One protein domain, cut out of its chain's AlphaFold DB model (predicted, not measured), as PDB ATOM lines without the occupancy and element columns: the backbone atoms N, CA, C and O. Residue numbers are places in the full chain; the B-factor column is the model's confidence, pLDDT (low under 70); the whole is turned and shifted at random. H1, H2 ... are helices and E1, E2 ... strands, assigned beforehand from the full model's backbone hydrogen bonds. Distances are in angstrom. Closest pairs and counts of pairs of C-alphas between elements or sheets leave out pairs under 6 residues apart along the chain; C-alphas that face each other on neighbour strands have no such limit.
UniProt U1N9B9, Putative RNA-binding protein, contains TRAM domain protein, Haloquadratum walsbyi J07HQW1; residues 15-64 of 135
ATOM      1  N   ARG A  15     -25.978  14.597  -6.602       38.88
ATOM      2  CA  ARG A  15     -24.588  14.591  -7.094       38.88
ATOM      3  C   ARG A  15     -23.541  14.448  -5.981       38.88
ATOM      4  O   ARG A  15     -22.361  14.328  -6.277       38.88
ATOM      5  N   TYR A  16     -23.959  14.398  -4.714       44.47
ATOM      6  CA  TYR A  16     -23.044  14.366  -3.564       44.47
ATOM      7  C   TYR A  16     -22.773  12.970  -2.972       44.47
ATOM      8  O   TYR A  16     -22.236  12.872  -1.874       44.47
ATOM      9  N   CYS A  17     -23.137  11.876  -3.655       43.06
ATOM     10  CA  CYS A  17     -23.039  10.532  -3.061       43.06
ATOM     11  C   CYS A  17     -22.341   9.443  -3.883       43.06
ATOM     12  O   CYS A  17     -22.302   8.307  -3.426       43.06
ATOM     13  N   MET A  18     -21.765   9.738  -5.051       53.12
ATOM     14  CA  MET A  18     -21.337   8.667  -5.973       53.12
ATOM     15  C   MET A  18     -19.859   8.662  -6.348       53.12
ATOM     16  O   MET A  18     -19.486   8.021  -7.325       53.12
ATOM     17  N   SER A  19     -18.997   9.335  -5.592       56.97
ATOM     18  CA  SER A  19     -17.574   9.059  -5.750       56.97
ATOM     19  C   SER A  19     -17.231   7.833  -4.912       56.97
ATOM     20  O   SER A  19     -17.110   7.917  -3.685       56.97
ATOM     21  N   GLU A  20     -17.137   6.679  -5.566       68.75
ATOM     22  CA  GLU A  20     -16.577   5.479  -4.954       68.75
ATOM     23  C   GLU A  20     -15.136   5.787  -4.558       68.75
ATOM     24  O   GLU A  20     -14.285   6.080  -5.395       68.75
ATOM     25  N   CYS A  21     -14.880   5.793  -3.249       77.44
ATOM     26  CA  CYS A  21     -13.544   6.026  -2.730       77.44
ATOM     27  C   CYS A  21     -12.615   4.938  -3.288       77.44
ATOM     28  O   CYS A  21     -12.861   3.763  -3.021       77.44
ATOM     29  N   PRO A  22     -11.511   5.278  -3.974       79.88
ATOM     30  CA  PRO A  22     -10.600   4.281  -4.533       79.88
ATOM     31  C   PRO A  22      -9.861   3.431  -3.486       79.88
ATOM     32  O   PRO A  22      -9.079   2.565  -3.867       79.88
ATOM     33  N   LEU A  23     -10.046   3.729  -2.195       77.56
ATOM     34  CA  LEU A  23      -9.536   2.980  -1.043       77.56
ATOM     35  C   LEU A  23     -10.643   2.190  -0.325       77.56
ATOM     36  O   LEU A  23     -10.387   1.651   0.743       77.56
ATOM     37  N   ALA A  24     -11.872   2.154  -0.849       76.31
ATOM     38  CA  ALA A  24     -13.043   1.582  -0.181       76.31
ATOM     39  C   ALA A  24     -12.816   0.160   0.362       76.31
ATOM     40  O   ALA A  24     -13.222  -0.136   1.483       76.31
ATOM     41  N   ASP A  25     -12.155  -0.705  -0.404       74.81
ATOM     42  CA  ASP A  25     -11.917  -2.097  -0.005       74.81
ATOM     43  C   ASP A  25     -10.817  -2.256   1.054       74.81
ATOM     44  O   ASP A  25     -10.864  -3.189   1.852       74.81
ATOM     45  N   ASP A  26      -9.867  -1.322   1.106       72.50
ATOM     46  CA  ASP A  26      -8.690  -1.368   1.986       72.50
ATOM     47  C   ASP A  26      -8.790  -0.409   3.189       72.50
ATOM     48  O   ASP A  26      -7.922  -0.388   4.062       72.50
ATOM     49  N   CYS A  27      -9.826   0.432   3.247       73.06
ATOM     50  CA  CYS A  27      -9.941   1.489   4.242       73.06
ATOM     51  C   CYS A  27     -10.681   0.992   5.500       73.06
ATOM     52  O   CYS A  27     -11.902   0.818   5.466       73.06
ATOM     53  N   PRO A  28     -10.014   0.864   6.664       69.56
ATOM     54  CA  PRO A  28     -10.660   0.404   7.900       69.56
ATOM     55  C   PRO A  28     -11.724   1.387   8.421       69.56
ATOM     56  O   PRO A  28     -12.624   1.006   9.171       69.56
ATOM     57  N   ARG A  29     -11.638   2.660   8.011       67.38
ATOM     58  CA  ARG A  29     -12.611   3.722   8.323       67.38
ATOM     59  C   ARG A  29     -13.856   3.671   7.432       67.38
ATOM     60  O   ARG A  29     -14.824   4.357   7.731       67.38
ATOM     61  N   TYR A  30     -13.846   2.885   6.355       66.19
ATOM     62  CA  TYR A  30     -14.947   2.781   5.391       66.19
ATOM     63  C   TYR A  30     -15.987   1.705   5.769       66.19
ATOM     64  O   TYR A  30     -16.806   1.289   4.954       66.19
ATOM     65  N   SER A  31     -15.965   1.226   7.015       55.72
ATOM     66  CA  SER A  31     -16.788   0.099   7.473       55.72
ATOM     67  C   SER A  31     -18.290   0.404   7.569       55.72
ATOM     68  O   SER A  31     -19.097  -0.519   7.458       55.72
ATOM     69  N   GLU A  32     -18.702   1.669   7.677       54.28
ATOM     70  CA  GLU A  32     -20.119   2.059   7.659       54.28
ATOM     71  C   GLU A  32     -20.608   2.309   6.227       54.28
ATOM     72  O   GLU A  32     -20.826   3.437   5.784       54.28
ATOM     73  N   ARG A  33     -20.784   1.219   5.471       59.03
ATOM     74  CA  ARG A  33     -21.451   1.255   4.164       59.03
ATOM     75  C   ARG A  33     -22.949   1.464   4.364       59.03
ATOM     76  O   ARG A  33     -23.687   0.505   4.579       59.03
ATOM     77  N   ILE A  34     -23.422   2.697   4.243       62.56
ATOM     78  CA  ILE A  34     -24.845   2.932   3.999       62.56
ATOM     79  C   ILE A  34     -25.037   2.923   2.484       62.56
ATOM     80  O   ILE A  34     -24.421   3.715   1.773       62.56
ATOM     81  N   SER A  35     -25.844   1.989   1.974       57.88
ATOM     82  CA  SER A  35     -26.090   1.849   0.536       57.88
ATOM     83  C   SER A  35     -26.538   3.180  -0.065       57.88
ATOM     84  O   SER A  35     -27.581   3.716   0.303       57.88
ATOM     85  N   GLY A  36     -25.733   3.704  -0.990       60.69
ATOM     86  CA  GLY A  36     -25.987   4.987  -1.643       60.69
ATOM     87  C   GLY A  36     -25.337   6.202  -0.981       60.69
ATOM     88  O   GLY A  36     -25.550   7.297  -1.487       60.69
ATOM     89  N   MET A  37     -24.541   6.041   0.086       67.44
ATOM     90  CA  MET A  37     -23.700   7.105   0.645       67.44
ATOM     91  C   MET A  37     -22.210   6.791   0.445       67.44
ATOM     92  O   MET A  37     -21.692   5.800   0.953       67.44
ATOM     93  N   GLY A  38     -21.529   7.624  -0.350       70.38
ATOM     94  CA  GLY A  38     -20.084   7.544  -0.587       70.38
ATOM     95  C   GLY A  38     -19.247   7.789   0.678       70.38
ATOM     96  O   GLY A  38     -19.766   8.116   1.743       70.38
ATOM     97  N   CYS A  39     -17.924   7.638   0.577       79.06
ATOM     98  CA  CYS A  39     -17.030   7.862   1.720       79.06
ATOM     99  C   CYS A  39     -17.046   9.335   2.146       79.06
ATOM    100  O   CYS A  39     -16.626  10.196   1.377       79.06
ATOM    101  N   GLN A  40     -17.415   9.619   3.400       80.38
ATOM    102  CA  GLN A  40     -17.410  10.983   3.953       80.38
ATOM    103  C   GLN A  40     -16.022  11.652   3.986       80.38
ATOM    104  O   GLN A  40     -15.918  12.861   4.171       80.38
ATOM    105  N   TYR A  41     -14.947  10.871   3.845       83.50
ATOM    106  CA  TYR A  41     -13.570  11.367   3.859       83.50
ATOM    107  C   TYR A  41     -12.975  11.543   2.463       83.50
ATOM    108  O   TYR A  41     -11.865  12.061   2.358       83.50
ATOM    109  N   TYR A  42     -13.657  11.072   1.421       85.62
ATOM    110  CA  TYR A  42     -13.175  11.161   0.050       85.62
ATOM    111  C   TYR A  42     -13.582  12.497  -0.576       85.62
ATOM    112  O   TYR A  42     -14.743  12.896  -0.495       85.62
ATOM    113  N   GLY A  43     -12.644  13.163  -1.244       87.69
ATOM    114  CA  GLY A  43     -12.921  14.386  -1.989       87.69
ATOM    115  C   GLY A  43     -11.768  14.804  -2.895       87.69
ATOM    116  O   GLY A  43     -10.812  14.057  -3.085       87.69
ATOM    117  N   ASP A  44     -11.869  16.016  -3.436       88.81
ATOM    118  CA  ASP A  44     -10.796  16.684  -4.174       88.81
ATOM    119  C   ASP A  44     -10.155  17.761  -3.291       88.81
ATOM    120  O   ASP A  44     -10.863  18.571  -2.681       88.81
ATOM    121  N   ARG A  45      -8.821  17.787  -3.229       88.75
ATOM    122  CA  ARG A  45      -8.066  18.890  -2.624       88.75
ATOM    123  C   ARG A  45      -7.015  19.378  -3.609       88.75
ATOM    124  O   ARG A  45      -5.934  18.809  -3.710       88.75
ATOM    125  N   GLY A  46      -7.333  20.459  -4.315       86.56
ATOM    126  CA  GLY A  46      -6.403  21.088  -5.254       86.56
ATOM    127  C   GLY A  46      -6.210  20.291  -6.546       86.56
ATOM    128  O   GLY A  46      -5.115  20.318  -7.101       86.56
ATOM    129  N   GLY A  47      -7.245  19.586  -7.015       87.94
ATOM    130  CA  GLY A  47      -7.192  18.772  -8.234       87.94
ATOM    131  C   GLY A  47      -6.656  17.353  -8.031       87.94
ATOM    132  O   GLY A  47      -6.456  16.640  -9.014       87.94
ATOM    133  N   ALA A  48      -6.380  16.953  -6.787       88.06
ATOM    134  CA  ALA A  48      -5.936  15.611  -6.433       88.06
ATOM    135  C   ALA A  48      -6.996  14.887  -5.595       88.06
ATOM    136  O   ALA A  48      -7.581  15.469  -4.674       88.06
ATOM    137  N   GLU A  49      -7.178  13.591  -5.866       89.44
ATOM    138  CA  GLU A  49      -7.982  12.700  -5.027       89.44
ATOM    139  C   GLU A  49      -7.397  12.656  -3.610       89.44
ATOM    140  O   GLU A  49      -6.234  12.291  -3.406       89.44
ATOM    141  N   TRP A  50      -8.204  13.029  -2.620       88.56
ATOM    142  CA  TRP A  50      -7.764  13.295  -1.255       88.56
ATOM    143  C   TRP A  50      -8.565  12.487  -0.238       88.56
ATOM    144  O   TRP A  50      -9.786  12.352  -0.353       88.56
ATOM    145  N   CYS A  51      -7.885  11.989   0.801       87.31
ATOM    146  CA  CYS A  51      -8.537  11.379   1.954       87.31
ATOM    147  C   CYS A  51      -8.378  12.248   3.207       87.31
ATOM    148  O   CYS A  51      -7.311  12.299   3.815       87.31
ATOM    149  N   SER A  52      -9.470  12.858   3.667       85.88
ATOM    150  CA  SER A  52      -9.483  13.722   4.856       85.88
ATOM    151  C   SER A  52      -9.252  12.972   6.170       85.88
ATOM    152  O   SER A  52      -8.823  13.572   7.147       85.88
ATOM    153  N   SER A  53      -9.503  11.658   6.222       82.88
ATOM    154  CA  SER A  53      -9.224  10.863   7.429       82.88
ATOM    155  C   SER A  53      -7.728  10.661   7.666       82.88
ATOM    156  O   SER A  53      -7.319  10.452   8.808       82.88
ATOM    157  N   TYR A  54      -6.938  10.661   6.593       79.56
ATOM    158  CA  TYR A  54      -5.492  10.447   6.623       79.56
ATOM    159  C   TYR A  54      -4.705  11.713   6.255       79.56
ATOM    160  O   TYR A  54      -3.481  11.652   6.210       79.56
ATOM    161  N   ASP A  55      -5.420  12.815   5.994       86.38
ATOM    162  CA  ASP A  55      -4.922  14.130   5.573       86.38
ATOM    163  C   ASP A  55      -3.818  14.052   4.501       86.38
ATOM    164  O   ASP A  55      -2.784  14.704   4.609       86.38
ATOM    165  N   GLN A  56      -4.031  13.233   3.464       87.50
ATOM    166  CA  GLN A  56      -3.061  13.053   2.377       87.50
ATOM    167  C   GLN A  56      -3.717  12.613   1.046       87.50
ATOM    168  O   GLN A  56      -4.880  12.174   1.047       87.50
ATOM    169  N   PRO A  57      -2.996  12.709  -0.092       89.38
ATOM    170  CA  PRO A  57      -3.459  12.225  -1.391       89.38
ATOM    171  C   PRO A  57      -3.677  10.708  -1.414       89.38
ATOM    172  O   PRO A  57      -2.919   9.935  -0.829       89.38
ATOM    173  N   ILE A  58      -4.685  10.254  -2.157       86.19
ATOM    174  CA  ILE A  58      -5.012   8.824  -2.264       86.19
ATOM    175  C   ILE A  58      -3.942   8.037  -3.019       86.19
ATOM    176  O   ILE A  58      -3.673   6.889  -2.669       86.19
ATOM    177  N   GLN A  59      -3.303   8.648  -4.016       86.25
ATOM    178  CA  GLN A  59      -2.167   8.043  -4.716       86.25
ATOM    179  C   GLN A  59      -1.024   7.683  -3.756       86.25
ATOM    180  O   GLN A  59      -0.462   6.595  -3.863       86.25
ATOM    181  N   ASP A  60      -0.758   8.536  -2.764       85.38
ATOM    182  CA  ASP A  60       0.317   8.319  -1.796       85.38
ATOM    183  C   ASP A  60      -0.029   7.179  -0.846       85.38
ATOM    184  O   ASP A  60       0.849   6.391  -0.517       85.38
ATOM    185  N   LEU A  61      -1.305   7.048  -0.457       80.44
ATOM    186  CA  LEU A  61      -1.799   5.926   0.350       80.44
ATOM    187  C   LEU A  61      -1.702   4.592  -0.397       80.44
ATOM    188  O   LEU A  61      -1.374   3.578   0.211       80.44
ATOM    189  N   LYS A  62      -1.966   4.583  -1.709       81.69
ATOM    190  CA  LYS A  62      -1.874   3.376  -2.548       81.69
ATOM    191  C   LYS A  62      -0.439   2.942  -2.835       81.69
ATOM    192  O   LYS A  62      -0.216   1.767  -3.101       81.69
ATOM    193  N   ALA A  63       0.506   3.878  -2.819       85.12
ATOM    194  CA  ALA A  63       1.916   3.598  -3.062       85.12
ATOM    195  C   ALA A  63       2.637   2.998  -1.842       85.12
ATOM    196  O   ALA A  63       3.781   2.566  -1.971       85.12
ATOM    197  N   GLN A  64       2.003   2.988  -0.663       84.81
ATOM    198  CA  GLN A  64       2.635   2.492   0.556       84.81
ATOM    199  C   GLN A  64       2.819   0.970   0.511       84.81
ATOM    200  O   GLN A  64       1.930   0.261   0.037       84.81
TER     201      GLN A  64
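Overview. This is residues 15 to 64 of the 135 residues of the protein "Putative RNA-binding protein, contains TRAM domain protein" of Haloquadratum walsbyi J07HQW1 (UniProt U1N9B9). With little regular structure, the domain is a wide loop, residues 15 to 41, leading into a small hairpin of two strands, E1 and E2, with one short helix, H1, near E2. The printed part has 50 residues, with E1, E2 and H1 in that order; only 11 are in named elements, class mixed, helices and strands. It is compact, with a radius of gyration of the C-alphas of 10.5 A, and spans 28 by 23 by 14 A.

Arrangement. E1, residues 42 to 44, and E2, residues 49 to 51, form an antiparallel hairpin at 137 degrees; N 50 and O 43 are 2.8 A apart, within hydrogen-bond range. Residues 50 to 51 of E2 also pair, antiparallel, with residues 56 to 57. The closest C-alphas of E2 and H1, residues 58 to 62, are those of Trp 50 and Ile 58, 5.3 A apart. E1 and H1 are apart. In H1, every O i to N i+4 pair is within hydrogen-bond range.

Along the chain. E1 is 7.3 A long from C-alpha 42 at (-13.175, 11.161, 0.050), E2 7.1 A, and H1 6.3 A, ending at C-alpha 62 at (-1.874, 3.376, -2.548).

Size, cuts and confidence. The C-alphas farthest apart, those of Arg 15 and Gln 64, are 30.8 A apart. The printed part has no cut and no long link between named elements. The model's pLDDT is under 70 at residues 15 to 20 and 28 to 37.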